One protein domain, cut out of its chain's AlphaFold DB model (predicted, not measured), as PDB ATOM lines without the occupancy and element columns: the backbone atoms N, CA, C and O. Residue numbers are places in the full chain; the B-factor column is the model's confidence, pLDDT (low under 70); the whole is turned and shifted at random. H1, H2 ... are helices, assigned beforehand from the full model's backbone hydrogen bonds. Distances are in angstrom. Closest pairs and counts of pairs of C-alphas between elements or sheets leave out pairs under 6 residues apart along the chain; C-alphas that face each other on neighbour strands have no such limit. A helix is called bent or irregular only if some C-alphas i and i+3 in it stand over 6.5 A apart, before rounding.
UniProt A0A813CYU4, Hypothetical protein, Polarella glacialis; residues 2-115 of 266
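AT A GLANCE: This is residues 2 to 115 of the 266 residues of the protein "Hypothetical protein" of Polarella glacialis (UniProt A0A813CYU4). A helical hairpin, H5 and H4 side by side, has a long loop folded back along one side, residues 27 to 28 pairing antiparallel with 40 to 41. Residues 2 to 8 of H1 and 107 to 112 stick out. The 114 printed residues, all helix by class, hold helices H1 to H5 in order and no named strand; only just loose, close to compact, radius of gyration of the C-alphas 16.5 A, spans 48 by 37 by 21 A.

IN THESE COORDINATES: Find C-alpha 81 at (-17.146, -39.710, -28.932); H5 runs 34.1 A to residue 103, only just irregular, C-alphas 99 and 102 being 6.53 A apart. H4, residues 48 to 63, spans 22.0 A; H3 is 31 to 34, 5.5 A; H2, 14 to 19, 9.5 A; H1, 2 to 12, 16.1 A, starting at (-27.734, -21.681, -4.313).

HOW THE PARTS SIT: In the hairpin, H4 touches H5 with residues 54 to 61 alone, opposite ways at a shallow 7 degrees; closest C-alphas, Leu 61 and Asn 87, 6.7 A. Every O i to N i+4 pair is within hydrogen-bond range in H4, 17 of 19 in H5, 6 of 7 in H1, 1 of 2 in H2; H3 is too short.

THE WHOLE: The printed part has no cut; links H2-H3, H3-H4 and H4-H5 are long. Residues 2 to 10, 14, 67 to 73 and 103 to 114 are under 70 in pLDDT.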
ATOM      1  N   ARG A   2     -26.434 -20.970  -4.178       52.22
ATOM      2  CA  ARG A   2     -27.734 -21.681  -4.313       52.22
ATOM      3  C   ARG A   2     -28.726 -21.428  -3.161       52.22
ATOM      4  O   ARG A   2     -29.903 -21.347  -3.449       52.22
ATOM      5  N   ARG A   3     -28.261 -21.314  -1.908       54.03
ATOM      6  CA  ARG A   3     -29.132 -21.069  -0.734       54.03
ATOM      7  C   ARG A   3     -29.650 -19.632  -0.674       54.03
ATOM      8  O   ARG A   3     -30.850 -19.447  -0.737       54.03
ATOM      9  N   ALA A   4     -28.741 -18.660  -0.763       57.75
ATOM     10  CA  ALA A   4     -29.089 -17.237  -0.798       57.75
ATOM     11  C   ALA A   4     -30.095 -16.857  -1.901       57.75
ATOM     12  O   ALA A   4     -30.850 -15.920  -1.725       57.75
ATOM     13  N   TRP A   5     -30.109 -17.578  -3.031       61.66
ATOM     14  CA  TRP A   5     -31.069 -17.341  -4.118       61.66
ATOM     15  C   TRP A   5     -32.473 -17.889  -3.828       61.66
ATOM     16  O   TRP A   5     -33.459 -17.247  -4.167       61.66
ATOM     17  N   VAL A   6     -32.551 -19.067  -3.205       65.50
ATOM     18  CA  VAL A   6     -33.826 -19.694  -2.815       65.50
ATOM     19  C   VAL A   6     -34.471 -18.926  -1.656       65.50
ATOM     20  O   VAL A   6     -35.685 -18.788  -1.614       65.50
ATOM     21  N   GLU A   7     -33.656 -18.377  -0.751       65.50
ATOM     22  CA  GLU A   7     -34.115 -17.515   0.347       65.50
ATOM     23  C   GLU A   7     -34.743 -16.221  -0.201       65.50
ATOM     24  O   GLU A   7     -35.894 -15.926   0.114       65.50
ATOM     25  N   THR A   8     -34.082 -15.537  -1.145       64.06
ATOM     26  CA  THR A   8     -34.644 -14.343  -1.807       64.06
ATOM     27  C   THR A   8     -35.909 -14.607  -2.633       64.06
ATOM     28  O   THR A   8     -36.756 -13.723  -2.732       64.06
ATOM     29  N   GLU A   9     -36.070 -15.802  -3.218       62.12
ATOM     30  CA  GLU A   9     -37.308 -16.196  -3.920       62.12
ATOM     31  C   GLU A   9     -38.497 -16.311  -2.957       62.12
ATOM     32  O   GLU A   9     -39.615 -15.950  -3.320       62.12
ATOM     33  N   SER A  10     -38.258 -16.794  -1.732       69.75
ATOM     34  CA  SER A  10     -39.311 -16.942  -0.722       69.75
ATOM     35  C   SER A  10     -39.740 -15.621  -0.084       69.75
ATOM     36  O   SER A  10     -40.875 -15.506   0.366       69.75
ATOM     37  N   GLU A  11     -38.849 -14.626  -0.058       71.06
ATOM     38  CA  GLU A  11     -39.073 -13.359   0.648       71.06
ATOM     39  C   GLU A  11     -39.718 -12.276  -0.225       71.06
ATOM     40  O   GLU A  11     -40.507 -11.483   0.278       71.06
ATOM     41  N   VAL A  12     -39.388 -12.221  -1.520       70.69
ATOM     42  CA  VAL A  12     -39.757 -11.086  -2.388       70.69
ATOM     43  C   VAL A  12     -40.993 -11.375  -3.253       70.69
ATOM     44  O   VAL A  12     -41.699 -10.446  -3.631       70.69
ATOM     45  N   GLY A  13     -41.309 -12.647  -3.522       71.81
ATOM     46  CA  GLY A  13     -42.380 -13.030  -4.448       71.81
ATOM     47  C   GLY A  13     -42.001 -12.799  -5.921       71.81
ATOM     48  O   GLY A  13     -41.212 -11.916  -6.253       71.81
ATOM     49  N   VAL A  14     -42.535 -13.628  -6.825       69.81
ATOM     50  CA  VAL A  14     -42.190 -13.598  -8.265       69.81
ATOM     51  C   VAL A  14     -42.641 -12.288  -8.928       69.81
ATOM     52  O   VAL A  14     -41.925 -11.760  -9.774       69.81
ATOM     53  N   GLU A  15     -43.768 -11.726  -8.487       72.75
ATOM     54  CA  GLU A  15     -44.378 -10.511  -9.049       72.75
ATOM     55  C   GLU A  15     -43.525  -9.255  -8.798       72.75
ATOM     56  O   GLU A  15     -43.254  -8.490  -9.722       72.75
ATOM     57  N   ALA A  16     -42.969  -9.092  -7.593       76.31
ATOM     58  CA  ALA A  16     -42.137  -7.930  -7.272       76.31
ATOM     59  C   ALA A  16     -40.806  -7.903  -8.052       76.31
ATOM     60  O   ALA A  16     -40.200  -6.845  -8.220       76.31
ATOM     61  N   MET A  17     -40.324  -9.048  -8.553       72.06
ATOM     62  CA  MET A  17     -39.127  -9.080  -9.402       72.06
ATOM     63  C   MET A  17     -39.381  -8.537 -10.814       72.06
ATOM     64  O   MET A  17     -38.447  -8.004 -11.425       72.06
ATOM     65  N   GLU A  18     -40.611  -8.658 -11.320       75.25
ATOM     66  CA  GLU A  18     -41.003  -8.098 -12.618       75.25
ATOM     67  C   GLU A  18     -41.091  -6.568 -12.542       75.25
ATOM     68  O   GLU A  18     -40.534  -5.886 -13.407       75.25
ATOM     69  N   ASP A  19     -41.637  -6.035 -11.444       81.50
ATOM     70  CA  ASP A  19     -41.708  -4.590 -11.173       81.50
ATOM     71  C   ASP A  19     -40.322  -3.938 -11.035       81.50
ATOM     72  O   ASP A  19     -40.110  -2.786 -11.419       81.50
ATOM     73  N   LEU A  20     -39.333  -4.692 -10.541       85.38
ATOM     74  CA  LEU A  20     -37.941  -4.246 -10.424       85.38
ATOM     75  C   LEU A  20     -37.173  -4.274 -11.759       85.38
ATOM     76  O   LEU A  20     -35.998  -3.895 -11.803       85.38
ATOM     77  N   GLY A  21     -37.791  -4.743 -12.850       86.62
ATOM     78  CA  GLY A  21     -37.162  -4.817 -14.171       86.62
ATOM     79  C   GLY A  21     -35.943  -5.746 -14.213       86.62
ATOM     80  O   GLY A  21     -35.039  -5.559 -15.042       86.62
ATOM     81  N   LEU A  22     -35.881  -6.732 -13.311       88.69
ATOM     82  CA  LEU A  22     -34.768  -7.669 -13.241       88.69
ATOM     83  C   LEU A  22     -34.736  -8.546 -14.495       88.69
ATOM     84  O   LEU A  22     -35.749  -9.021 -15.001       88.69
ATOM     85  N   LYS A  23     -33.528  -8.762 -15.019       89.94
ATOM     86  CA  LYS A  23     -33.302  -9.602 -16.197       89.94
ATOM     87  C   LYS A  23     -32.287 -10.685 -15.881       89.94
ATOM     88  O   LYS A  23     -31.171 -10.408 -15.441       89.94
ATOM     89  N   PHE A  24     -32.650 -11.918 -16.185       92.12
ATOM     90  CA  PHE A  24     -31.858 -13.106 -15.907       92.12
ATOM     91  C   PHE A  24     -31.105 -13.563 -17.152       92.12
ATOM     92  O   PHE A  24     -31.540 -13.352 -18.276       92.12
ATOM     93  N   PHE A  25     -29.961 -14.216 -16.986       94.44
ATOM     94  CA  PHE A  25     -29.282 -14.887 -18.093       94.44
ATOM     95  C   PHE A  25     -28.588 -16.143 -17.579       94.44
ATOM     96  O   PHE A  25     -28.141 -16.207 -16.432       94.44
ATOM     97  N   LEU A  26     -28.470 -17.152 -18.437       95.00
ATOM     98  CA  LEU A  26     -27.781 -18.392 -18.115       95.00
ATOM     99  C   LEU A  26     -26.382 -18.364 -18.723       95.00
ATOM    100  O   LEU A  26     -26.217 -18.105 -19.914       95.00
ATOM    101  N   SER A  27     -25.368 -18.651 -17.907       95.56
ATOM    102  CA  SER A  27     -23.993 -18.835 -18.372       95.56
ATOM    103  C   SER A  27     -23.645 -20.318 -18.393       95.56
ATOM    104  O   SER A  27     -23.638 -20.981 -17.358       95.56
ATOM    105  N   LEU A  28     -23.346 -20.831 -19.584       95.00
ATOM    106  CA  LEU A  28     -23.154 -22.253 -19.841       95.00
ATOM    107  C   LEU A  28     -21.736 -22.506 -20.353       95.00
ATOM    108  O   LEU A  28     -21.167 -21.705 -21.102       95.00
ATOM    109  N   ARG A  29     -21.153 -23.638 -19.952       93.00
ATOM    110  CA  ARG A  29     -19.802 -24.052 -20.350       93.00
ATOM    111  C   ARG A  29     -19.843 -25.436 -20.986       93.00
ATOM    112  O   ARG A  29     -20.387 -26.369 -20.405       93.00
ATOM    113  N   LYS A  30     -19.203 -25.571 -22.148       93.50
ATOM    114  CA  LYS A  30     -18.988 -26.845 -22.850       93.50
ATOM    115  C   LYS A  30     -17.527 -26.924 -23.287       93.50
ATOM    116  O   LYS A  30     -17.211 -26.830 -24.464       93.50
ATOM    117  N   SER A  31     -16.631 -27.055 -22.311       92.44
ATOM    118  CA  SER A  31     -15.185 -26.860 -22.499       92.44
ATOM    119  C   SER A  31     -14.549 -27.748 -23.566       92.44
ATOM    120  O   SER A  31     -13.582 -27.326 -24.187       92.44
ATOM    121  N   TYR A  32     -15.079 -28.956 -23.777       93.44
ATOM    122  CA  TYR A  32     -14.624 -29.836 -24.854       93.44
ATOM    123  C   TYR A  32     -14.933 -29.250 -26.237       93.44
ATOM    124  O   TYR A  32     -14.091 -29.304 -27.120       93.44
ATOM    125  N   TRP A  33     -16.103 -28.632 -26.414       95.94
ATOM    126  CA  TRP A  33     -16.577 -28.129 -27.704       95.94
ATOM    127  C   TRP A  33     -16.086 -26.723 -28.015       95.94
ATOM    128  O   TRP A  33     -15.534 -26.505 -29.085       95.94
ATOM    129  N   ILE A  34     -16.235 -25.795 -27.071       96.06
ATOM    130  CA  ILE A  34     -15.962 -24.363 -27.285       96.06
ATOM    131  C   ILE A  34     -14.672 -23.875 -26.609       96.06
ATOM    132  O   ILE A  34     -14.354 -22.694 -26.679       96.06
ATOM    133  N   GLY A  35     -13.939 -24.757 -25.926       93.62
ATOM    134  CA  GLY A  35     -12.696 -24.433 -25.226       93.62
ATOM    135  C   GLY A  35     -12.877 -24.128 -23.734       93.62
ATOM    136  O   GLY A  35     -13.943 -23.735 -23.256       93.62
ATOM    137  N   ARG A  36     -11.804 -24.321 -22.954       91.25
ATOM    138  CA  ARG A  36     -11.818 -24.262 -21.476       91.25
ATOM    139  C   ARG A  36     -12.234 -22.905 -20.900       91.25
ATOM    140  O   ARG A  36     -12.868 -22.862 -19.847       91.25
ATOM    141  N   HIS A  37     -11.855 -21.820 -21.567       91.81
ATOM    142  CA  HIS A  37     -12.069 -20.452 -21.087       91.81
ATOM    143  C   HIS A  37     -13.326 -19.801 -21.668       91.81
ATOM    144  O   HIS A  37     -13.710 -18.715 -21.237       91.81
ATOM    145  N   MET A  38     -13.988 -20.476 -22.607       94.69
ATOM    146  CA  MET A  38     -15.165 -19.945 -23.270       94.69
ATOM    147  C   MET A  38     -16.438 -20.353 -22.540       94.69
ATOM    148  O   MET A  38     -16.580 -21.451 -21.993       94.69
ATOM    149  N   LYS A  39     -17.388 -19.425 -22.536       95.56
ATOM    150  CA  LYS A  39     -18.736 -19.610 -22.014       95.56
ATOM    151  C   LYS A  39     -19.712 -18.994 -23.002       95.56
ATOM    152  O   LYS A  39     -19.433 -17.939 -23.568       95.56
ATOM    153  N   VAL A  40     -20.851 -19.644 -23.188       96.06
ATOM    154  CA  VAL A  40     -21.969 -19.075 -23.942       96.06
ATOM    155  C   VAL A  40     -22.999 -18.545 -22.954       96.06
ATOM    156  O   VAL A  40     -23.168 -19.094 -21.862       96.06
ATOM    157  N   THR A  41     -23.624 -17.427 -23.299       96.19
ATOM    158  CA  THR A  41     -24.614 -16.756 -22.455       96.19
ATOM    159  C   THR A  41     -25.895 -16.576 -23.238       96.19
ATOM    160  O   THR A  41     -25.859 -16.012 -24.335       96.19
ATOM    161  N   THR A  42     -27.011 -17.014 -22.661       94.38
ATOM    162  CA  THR A  42     -28.331 -16.758 -23.245       94.38
ATOM    163  C   THR A  42     -28.617 -15.252 -23.272       94.38
ATOM    164  O   THR A  42     -27.992 -14.490 -22.521       94.38
ATOM    165  N   PRO A  43     -29.553 -14.794 -24.121       92.94
ATOM    166  CA  PRO A  43     -30.134 -13.468 -23.989       92.94
ATOM    167  C   PRO A  43     -30.700 -13.236 -22.584       92.94
ATOM    168  O   PRO A  43     -30.935 -14.179 -21.822       92.94
ATOM    169  N   ARG A  44     -30.895 -11.959 -22.260       91.50
ATOM    170  CA  ARG A  44     -31.550 -11.532 -21.028       91.50
ATOM    171  C   ARG A  44     -33.032 -11.925 -21.084       91.50
ATOM    172  O   ARG A  44     -33.723 -11.510 -22.003       91.50
ATOM    173  N   ILE A  45     -33.475 -12.716 -20.115       91.50
ATOM    174  CA  ILE A  45     -34.828 -13.253 -19.944       91.50
ATOM    175  C   ILE A  45     -35.498 -12.448 -18.832       91.50
ATOM    176  O   ILE A  45     -34.934 -12.373 -17.741       91.50
ATOM    177  N   ALA A  46     -36.653 -11.833 -19.085       88.50
ATOM    178  CA  ALA A  46     -37.368 -11.101 -18.033       88.50
ATOM    179  C   ALA A  46     -38.101 -12.053 -17.073       88.50
ATOM    180  O   ALA A  46     -38.052 -11.868 -15.867       88.50
ATOM    181  N   CYS A  47     -38.702 -13.124 -17.603       89.69
ATOM    182  CA  CYS A  47     -39.424 -14.109 -16.800       89.69
ATOM    183  C   CYS A  47     -38.457 -15.077 -16.093       89.69
ATOM    184  O   CYS A  47     -37.735 -15.854 -16.738       89.69
ATOM    185  N   LEU A  48     -38.474 -15.062 -14.757       88.69
ATOM    186  CA  LEU A  48     -37.667 -15.949 -13.918       88.69
ATOM    187  C   LEU A  48     -38.020 -17.425 -14.139       88.69
ATOM    188  O   LEU A  48     -37.122 -18.249 -14.319       88.69
ATOM    189  N   GLU A  49     -39.310 -17.762 -14.192       90.94
ATOM    190  CA  GLU A  49     -39.774 -19.143 -14.373       90.94
ATOM    191  C   GLU A  49     -39.234 -19.759 -15.665       90.94
ATOM    192  O   GLU A  49     -38.756 -20.895 -15.676       90.94
ATOM    193  N   THR A  50     -39.202 -18.968 -16.740       92.00
ATOM    194  CA  THR A  50     -38.649 -19.385 -18.032       92.00
ATOM    195  C   THR A  50     -37.140 -19.628 -17.935       92.00
ATOM    196  O   THR A  50     -36.625 -20.640 -18.422       92.00
ATOM    197  N   ALA A  51     -36.404 -18.743 -17.252       92.81
ATOM    198  CA  ALA A  51     -34.973 -18.927 -17.012       92.81
ATOM    199  C   ALA A  51     -34.686 -20.186 -16.171       92.81
ATOM    200  O   ALA A  51     -33.743 -20.931 -16.462       92.81
ATOM    201  N   LEU A  52     -35.511 -20.462 -15.156       93.38
ATOM    202  CA  LEU A  52     -35.420 -21.669 -14.336       93.38
ATOM    203  C   LEU A  52     -35.772 -22.932 -15.127       93.38
ATOM    204  O   LEU A  52     -35.072 -23.939 -14.986       93.38
ATOM    205  N   ALA A  53     -36.786 -22.887 -15.992       94.81
ATOM    206  CA  ALA A  53     -37.157 -23.994 -16.867       94.81
ATOM    207  C   ALA A  53     -36.001 -24.369 -17.808       94.81
ATOM    208  O   ALA A  53     -35.575 -25.528 -17.843       94.81
ATOM    209  N   TYR A  54     -35.396 -23.387 -18.487       95.69
ATOM    210  CA  TYR A  54     -34.206 -23.637 -19.308       95.69
ATOM    211  C   TYR A  54     -33.032 -24.145 -18.478       95.69
ATOM    212  O   TYR A  54     -32.339 -25.078 -18.889       95.69
ATOM    213  N   ARG A  55     -32.811 -23.585 -17.285       95.19
ATOM    214  CA  ARG A  55     -31.757 -24.052 -16.382       95.19
ATOM    215  C   ARG A  55     -31.928 -25.529 -16.020       95.19
ATOM    216  O   ARG A  55     -30.919 -26.232 -15.982       95.19
ATOM    217  N   ARG A  56     -33.155 -26.001 -15.769       95.56
ATOM    218  CA  ARG A  56     -33.451 -27.422 -15.495       95.56
ATOM    219  C   ARG A  56     -33.105 -28.298 -16.702       95.56
ATOM    220  O   ARG A  56     -32.301 -29.214 -16.556       95.56
ATOM    221  N   ARG A  57     -33.562 -27.926 -17.903       96.81
ATOM    222  CA  ARG A  57     -33.249 -28.649 -19.155       96.81
ATOM    223  C   ARG A  57     -31.740 -28.703 -19.442       96.81
ATOM    224  O   ARG A  57     -31.196 -29.749 -19.794       96.81
ATOM    225  N   PHE A  58     -31.008 -27.605 -19.229       95.94
ATOM    226  CA  PHE A  58     -29.543 -27.614 -19.351       95.94
ATOM    227  C   PHE A  58     -28.863 -28.460 -18.271       95.94
ATOM    228  O   PHE A  58     -27.834 -29.086 -18.543       95.94
ATOM    229  N   ALA A  59     -29.410 -28.482 -17.053       92.69
ATOM    230  CA  ALA A  59     -28.879 -29.290 -15.965       92.69
ATOM    231  C   ALA A  59     -29.003 -30.788 -16.268       92.69
ATOM    232  O   ALA A  59     -28.045 -31.508 -16.006       92.69
ATOM    233  N   GLU A  60     -30.098 -31.245 -16.874       94.31
ATOM    234  CA  GLU A  60     -30.264 -32.635 -17.330       94.31
ATOM    235  C   GLU A  60     -29.171 -33.029 -18.336       94.31
ATOM    236  O   GLU A  60     -28.463 -34.021 -18.145       94.31
ATOM    237  N   LEU A  61     -28.922 -32.185 -19.346       94.19
ATOM    238  CA  LEU A  61     -27.844 -32.411 -20.319       94.19
ATOM    239  C   LEU A  61     -26.447 -32.386 -19.687       94.19
ATOM    240  O   LEU A  61     -25.523 -33.021 -20.197       94.19
ATOM    241  N   GLN A  62     -26.255 -31.624 -18.610       90.94
ATOM    242  CA  GLN A  62     -24.994 -31.601 -17.870       90.94
ATOM    243  C   GLN A  62     -24.846 -32.830 -16.964       90.94
ATOM    244  O   GLN A  62     -23.743 -33.370 -16.847       90.94
ATOM    245  N   GLN A  63     -25.932 -33.279 -16.335       89.44
ATOM    246  CA  GLN A  63     -25.967 -34.474 -15.496       89.44
ATOM    247  C   GLN A  63     -25.683 -35.732 -16.312       89.44
ATOM    248  O   GLN A  63     -24.900 -36.556 -15.851       89.44
ATOM    249  N   ALA A  64     -26.187 -35.817 -17.548       88.44
ATOM    250  CA  ALA A  64     -25.865 -36.904 -18.476       88.44
ATOM    251  C   ALA A  64     -24.347 -37.079 -18.696       88.44
ATOM    252  O   ALA A  64     -23.867 -38.190 -18.889       88.44
ATOM    253  N   LEU A  65     -23.570 -35.990 -18.608       85.25
ATOM    254  CA  LEU A  65     -22.106 -36.025 -18.725       85.25
ATOM    255  C   LEU A  65     -21.373 -36.158 -17.379       85.25
ATOM    256  O   LEU A  65     -20.150 -36.317 -17.339       85.25
ATOM    257  N   SER A  66     -22.088 -36.026 -16.262       82.25
ATOM    258  CA  SER A  66     -21.504 -35.917 -14.927       82.25
ATOM    259  C   SER A  66     -21.702 -37.206 -14.144       82.25
ATOM    260  O   SER A  66     -22.787 -37.496 -13.654       82.25
ATOM    261  N   HIS A  67     -20.624 -37.942 -13.895       69.69
ATOM    262  CA  HIS A  67     -20.669 -39.040 -12.932       69.69
ATOM    263  C   HIS A  67     -20.620 -38.461 -11.505       69.69
ATOM    264  O   HIS A  67     -19.603 -37.883 -11.117       69.69
ATOM    265  N   ARG A  68     -21.703 -38.616 -10.726       69.06
ATOM    266  CA  ARG A  68     -21.879 -38.081  -9.350       69.06
ATOM    267  C   ARG A  68     -21.943 -36.549  -9.243       69.06
ATOM    268  O   ARG A  68     -21.500 -35.975  -8.255       69.06
ATOM    269  N   GLY A  69     -22.467 -35.872 -10.267       63.41
ATOM    270  CA  GLY A  69     -22.693 -34.418 -10.225       63.41
ATOM    271  C   GLY A  69     -21.431 -33.549 -10.320       63.41
ATOM    272  O   GLY A  69     -21.532 -32.327 -10.238       63.41
ATOM    273  N   VAL A  70     -20.254 -34.152 -10.537       68.12
ATOM    274  CA  VAL A  70     -18.993 -33.438 -10.770       68.12
ATOM    275  C   VAL A  70     -18.539 -33.671 -12.210       68.12
ATOM    276  O   VAL A  70     -18.290 -34.805 -12.626       68.12
ATOM    277  N   VAL A  71     -18.389 -32.582 -12.967       63.69
ATOM    278  CA  VAL A  71     -17.773 -32.605 -14.302       63.69
ATOM    279  C   VAL A  71     -16.278 -32.865 -14.113       63.69
ATOM    280  O   VAL A  71     -15.504 -31.960 -13.806       63.69
ATOM    281  N   SER A  72     -15.882 -34.131 -14.212       62.81
ATOM    282  CA  SER A  72     -14.496 -34.550 -14.004       62.81
ATOM    283  C   SER A  72     -13.618 -34.167 -15.196       62.81
ATOM    284  O   SER A  72     -14.061 -34.299 -16.342       62.81
ATOM    285  N   PRO A  73     -12.340 -33.809 -14.974       66.88
ATOM    286  CA  PRO A  73     -11.349 -33.871 -16.041       66.88
ATOM    287  C   PRO A  73     -11.318 -35.292 -16.630       66.88
ATOM    288  O   PRO A  73     -11.344 -36.280 -15.889       66.88
ATOM    289  N   GLY A  74     -11.299 -35.387 -17.964       82.25
ATOM    290  CA  GLY A  74     -11.233 -36.655 -18.701       82.25
ATOM    291  C   GLY A  74     -12.571 -37.220 -19.188       82.25
ATOM    292  O   GLY A  74     -12.792 -38.417 -19.031       82.25
ATOM    293  N   LEU A  75     -13.433 -36.394 -19.798       87.69
ATOM    294  CA  LEU A  75     -14.697 -36.834 -20.422       87.69
ATOM    295  C   LEU A  75     -14.505 -38.022 -21.378       87.69
ATOM    296  O   LEU A  75     -15.222 -39.012 -21.263       87.69
ATOM    297  N   LEU A  76     -13.473 -37.972 -22.226       89.38
ATOM    298  CA  LEU A  76     -13.145 -39.039 -23.181       89.38
ATOM    299  C   LEU A  76     -12.834 -40.393 -22.515       89.38
ATOM    300  O   LEU A  76     -12.951 -41.433 -23.143       89.38
ATOM    301  N   ASN A  77     -12.442 -40.429 -21.236       88.38
ATOM    302  CA  ASN A  77     -12.194 -41.705 -20.550       88.38
ATOM    303  C   ASN A  77     -13.483 -42.409 -20.105       88.38
ATOM    304  O   ASN A  77     -13.408 -43.533 -19.618       88.38
ATOM    305  N   ARG A  78     -14.632 -41.727 -20.161       87.88
ATOM    306  CA  ARG A  78     -15.903 -42.214 -19.603       87.88
ATOM    307  C   ARG A  78     -17.005 -42.321 -20.640       87.88
ATOM    308  O   ARG A  78     -17.884 -43.154 -20.481       87.88
ATOM    309  N   LEU A  79     -16.975 -41.440 -21.628       90.88
ATOM    310  CA  LEU A  79     -18.003 -41.316 -22.645       90.88
ATOM    311  C   LEU A  79     -17.383 -41.571 -24.003       90.88
ATOM    312  O   LEU A  79     -16.243 -41.163 -24.251       90.88
ATOM    313  N   SER A  80     -18.145 -42.233 -24.868       91.62
ATOM    314  CA  SER A  80     -17.746 -42.377 -26.257       91.62
ATOM    315  C   SER A  80     -17.796 -41.018 -26.962       91.62
ATOM    316  O   SER A  80     -18.441 -40.068 -26.506       91.62
ATOM    317  N   ILE A  81     -17.100 -40.916 -28.093       92.88
ATOM    318  CA  ILE A  81     -17.146 -39.710 -28.932       92.88
ATOM    319  C   ILE A  81     -18.584 -39.463 -29.414       92.88
ATOM    320  O   ILE A  81     -19.049 -38.327 -29.349       92.88
ATOM    321  N   ALA A  82     -19.306 -40.529 -29.770       94.81
ATOM    322  CA  ALA A  82     -20.705 -40.465 -30.182       94.81
ATOM    323  C   ALA A  82     -21.614 -39.888 -29.081       94.81
ATOM    324  O   ALA A  82     -22.442 -39.024 -29.360       94.81
ATOM    325  N   ASP A  83     -21.415 -40.279 -27.816       94.31
ATOM    326  CA  ASP A  83     -22.189 -39.729 -26.690       94.31
ATOM    327  C   ASP A  83     -21.928 -38.228 -26.496       94.31
ATOM    328  O   ASP A  83     -22.826 -37.455 -26.150       94.31
ATOM    329  N   LEU A  84     -20.679 -37.794 -26.701       94.25
ATOM    330  CA  LEU A  84     -20.317 -36.381 -26.603       94.25
ATOM    331  C   LEU A  84     -20.931 -35.567 -27.743       94.25
ATOM    332  O   LEU A  84     -21.350 -34.430 -27.500       94.25
ATOM    333  N   GLU A  85     -20.966 -36.124 -28.955       96.38
ATOM    334  CA  GLU A  85     -21.580 -35.526 -30.145       96.38
ATOM    335  C   GLU A  85     -23.094 -35.393 -29.982       96.38
ATOM    336  O   GLU A  85     -23.619 -34.285 -30.092       96.38
ATOM    337  N   ASP A  86     -23.793 -36.469 -29.615       96.88
ATOM    338  CA  ASP A  86     -25.236 -36.434 -29.346       96.88
ATOM    339  C   ASP A  86     -25.576 -35.409 -28.252       96.88
ATOM    340  O   ASP A  86     -26.448 -34.551 -28.431       96.88
ATOM    341  N   ASN A  87     -24.819 -35.390 -27.147       95.94
ATOM    342  CA  ASN A  87     -25.016 -34.390 -26.100       95.94
ATOM    343  C   ASN A  87     -24.810 -32.954 -26.606       95.94
ATOM    344  O   ASN A  87     -25.518 -32.038 -26.175       95.94
ATOM    345  N   TRP A  88     -23.838 -32.739 -27.494       97.19
ATOM    346  CA  TRP A  88     -23.593 -31.435 -28.100       97.19
ATOM    347  C   TRP A  88     -24.725 -31.004 -29.018       97.19
ATOM    348  O   TRP A  88     -25.151 -29.855 -28.922       97.19
ATOM    349  N   HIS A  89     -25.251 -31.905 -29.846       97.94
ATOM    350  CA  HIS A  89     -26.393 -31.624 -30.711       97.94
ATOM    351  C   HIS A  89     -27.641 -31.260 -29.902       97.94
ATOM    352  O   HIS A  89     -28.284 -30.248 -30.179       97.94
ATOM    353  N   ARG A  90     -27.940 -32.008 -28.834       97.88
ATOM    354  CA  ARG A  90     -29.050 -31.671 -27.925       97.88
ATOM    355  C   ARG A  90     -28.829 -30.328 -27.233       97.88
ATOM    356  O   ARG A  90     -29.754 -29.530 -27.107       97.88
ATOM    357  N   PHE A  91     -27.596 -30.058 -26.803       97.62
ATOM    358  CA  PHE A  91     -27.241 -28.784 -26.184       97.62
ATOM    359  C   PHE A  91     -27.363 -27.606 -27.152       97.62
ATOM    360  O   PHE A  91     -27.899 -26.570 -26.766       97.62
ATOM    361  N   SER A  92     -26.861 -27.735 -28.381       97.81
ATOM    362  CA  SER A  92     -26.893 -26.664 -29.377       97.81
ATOM    363  C   SER A  92     -28.324 -26.363 -29.809       97.81
ATOM    364  O   SER A  92     -28.690 -25.191 -29.850       97.81
ATOM    365  N   ALA A  93     -29.153 -27.391 -30.013       97.56
ATOM    366  CA  ALA A  93     -30.579 -27.241 -30.289       97.56
ATOM    367  C   ALA A  93     -31.297 -26.491 -29.156       97.56
ATOM    368  O   ALA A  93     -31.923 -25.463 -29.407       97.56
ATOM    369  N   LEU A  94     -31.119 -26.930 -27.903       97.31
ATOM    370  CA  LEU A  94     -31.705 -26.276 -26.729       97.31
ATOM    371  C   LEU A  94     -31.209 -24.834 -26.547       97.31
ATOM    372  O   LEU A  94     -31.953 -23.954 -26.123       97.31
ATOM    373  N   TYR A  95     -29.941 -24.571 -26.859       96.62
ATOM    374  CA  TYR A  95     -29.372 -23.231 -26.774       96.62
ATOM    375  C   TYR A  95     -29.924 -22.294 -27.848       96.62
ATOM    376  O   TYR A  95     -30.215 -21.137 -27.546       96.62
ATOM    377  N   ILE A  96     -30.091 -22.776 -29.082       95.88
ATOM    378  CA  ILE A  96     -30.729 -22.016 -30.164       95.88
ATOM    379  C   ILE A  96     -32.193 -21.742 -29.809       95.88
ATOM    380  O   ILE A  96     -32.639 -20.604 -29.930       95.88
ATOM    381  N   GLU A  97     -32.909 -22.746 -29.296       95.00
ATOM    382  CA  GLU A  97     -34.277 -22.604 -28.789       95.00
ATOM    383  C   GLU A  97     -34.356 -21.511 -27.714       95.00
ATOM    384  O   GLU A  97     -35.126 -20.571 -27.862       95.00
ATOM    385  N   ALA A  98     -33.490 -21.551 -26.697       94.00
ATOM    386  CA  ALA A  98     -33.446 -20.536 -25.644       94.00
ATOM    387  C   ALA A  98     -33.064 -19.133 -26.152       94.00
ATOM    388  O   ALA A  98     -33.440 -18.134 -25.546       94.00
ATOM    389  N   CYS A  99     -32.296 -19.028 -27.241       92.69
ATOM    390  CA  CYS A  99     -31.922 -17.734 -27.813       92.69
ATOM    391  C   CYS A  99     -33.012 -17.128 -28.703       92.69
ATOM    392  O   CYS A  99     -33.080 -15.904 -28.795       92.69
ATOM    393  N   CYS A 100     -33.809 -17.961 -29.376       91.12
ATOM    394  CA  CYS A 100     -34.766 -17.525 -30.395       91.12
ATOM    395  C   CYS A 100     -36.229 -17.607 -29.933       91.12
ATOM    396  O   CYS A 100     -37.034 -16.799 -30.376       91.12
ATOM    397  N   GLY A 101     -36.580 -18.534 -29.038       85.44
ATOM    398  CA  GLY A 101     -37.952 -18.736 -28.550       85.44
ATOM    399  C   GLY A 101     -38.454 -17.643 -27.603       85.44
ATOM    400  O   GLY A 101     -39.648 -17.522 -27.378       85.44
ATOM    401  N   LEU A 102     -37.557 -16.807 -27.076       75.06
ATOM    402  CA  LEU A 102     -37.909 -15.688 -26.195       75.06
ATOM    403  C   LEU A 102     -38.376 -14.431 -26.949       75.06
ATOM    404  O   LEU A 102     -38.790 -13.468 -26.313       75.06
ATOM    405  N   GLY A 103     -38.261 -14.408 -28.281       61.53
ATOM    406  CA  GLY A 103     -38.563 -13.227 -29.096       61.53
ATOM    407  C   GLY A 103     -40.050 -12.993 -29.367       61.53
ATOM    408  O   GLY A 103     -40.417 -11.883 -29.727       61.53
ATOM    409  N   GLU A 104     -40.907 -14.002 -29.187       62.03
ATOM    410  CA  GLU A 104     -42.337 -13.897 -29.528       62.03
ATOM    411  C   GLU A 104     -43.167 -13.165 -28.464       62.03
ATOM    412  O   GLU A 104     -44.225 -12.628 -28.774       62.03
ATOM    413  N   THR A 105     -42.692 -13.092 -27.219       59.34
ATOM    414  CA  THR A 105     -43.461 -12.534 -26.095       59.34
ATOM    415  C   THR A 105     -43.062 -11.112 -25.702       59.34
ATOM    416  O   THR A 105     -43.774 -10.481 -24.927       59.34
ATOM    417  N   GLN A 106     -41.958 -10.566 -26.227       57.94
ATOM    418  CA  GLN A 106     -41.462  -9.234 -25.848       57.94
ATOM    419  C   GLN A 106     -41.170  -8.370 -27.076       57.94
ATOM    420  O   GLN A 106     -40.062  -8.323 -27.599       57.94
ATOM    421  N   ASN A 107     -42.203  -7.653 -27.506       51.00
ATOM    422  CA  ASN A 107     -42.278  -6.849 -28.728       51.00
ATOM    423  C   ASN A 107     -41.473  -5.525 -28.706       51.00
ATOM    424  O   ASN A 107     -41.836  -4.590 -29.414       51.00
ATOM    425  N   ILE A 108     -40.436  -5.377 -27.872       52.81
ATOM    426  CA  ILE A 108     -39.984  -4.026 -27.472       52.81
ATOM    427  C   ILE A 108     -38.700  -3.524 -28.148       52.81
ATOM    428  O   ILE A 108     -38.530  -2.319 -28.211       52.81
ATOM    429  N   ASP A 109     -37.865  -4.349 -28.786       52.72
ATOM    430  CA  ASP A 109     -36.729  -3.812 -29.563       52.72
ATOM    431  C   ASP A 109     -36.456  -4.636 -30.830       52.72
ATOM    432  O   ASP A 109     -35.661  -5.577 -30.851       52.72
ATOM    433  N   ALA A 110     -37.118  -4.254 -31.926       48.78
ATOM    434  CA  ALA A 110     -37.042  -4.865 -33.259       48.78
ATOM    435  C   ALA A 110     -35.676  -4.718 -33.973       48.78
ATOM    436  O   ALA A 110     -35.565  -4.962 -35.173       48.78
ATOM    437  N   SER A 111     -34.612  -4.318 -33.276       50.97
ATOM    438  CA  SER A 111     -33.348  -3.906 -33.900       50.97
ATOM    439  C   SER A 111     -32.356  -5.038 -34.200       50.97
ATOM    440  O   SER A 111     -31.303  -4.757 -34.760       50.97
ATOM    441  N   SER A 112     -32.685  -6.310 -33.930       51.66
ATOM    442  CA  SER A 112     -32.206  -7.461 -34.723       51.66
ATOM    443  C   SER A 112     -32.806  -8.771 -34.184       51.66
ATOM    444  O   SER A 112     -32.335  -9.266 -33.150       51.66
ATOM    445  N   PRO A 113     -33.798  -9.396 -34.852       56.41
ATOM    446  CA  PRO A 113     -34.106 -10.792 -34.581       56.41
ATOM    447  C   PRO A 113     -32.835 -11.593 -34.861       56.41
ATOM    448  O   PRO A 113     -32.377 -11.698 -36.001       56.41
ATOM    449  N   LYS A 114     -32.220 -12.141 -33.809       67.62
ATOM    450  CA  LYS A 114     -31.124 -13.093 -33.980       67.62
ATOM    451  C   LYS A 114     -31.712 -14.315 -34.666       67.62
ATOM    452  O   LYS A 114     -32.289 -15.177 -34.005       67.62
ATOM    453  N   SER A 115     -31.574 -14.361 -35.990       87.56
ATOM    454  CA  SER A 115     -31.948 -15.523 -36.786       87.56
ATOM    455  C   SER A 115     -31.350 -16.772 -36.139       87.56
ATOM    456  O   SER A 115     -30.195 -16.754 -35.688       87.56
TER     457      SER A 115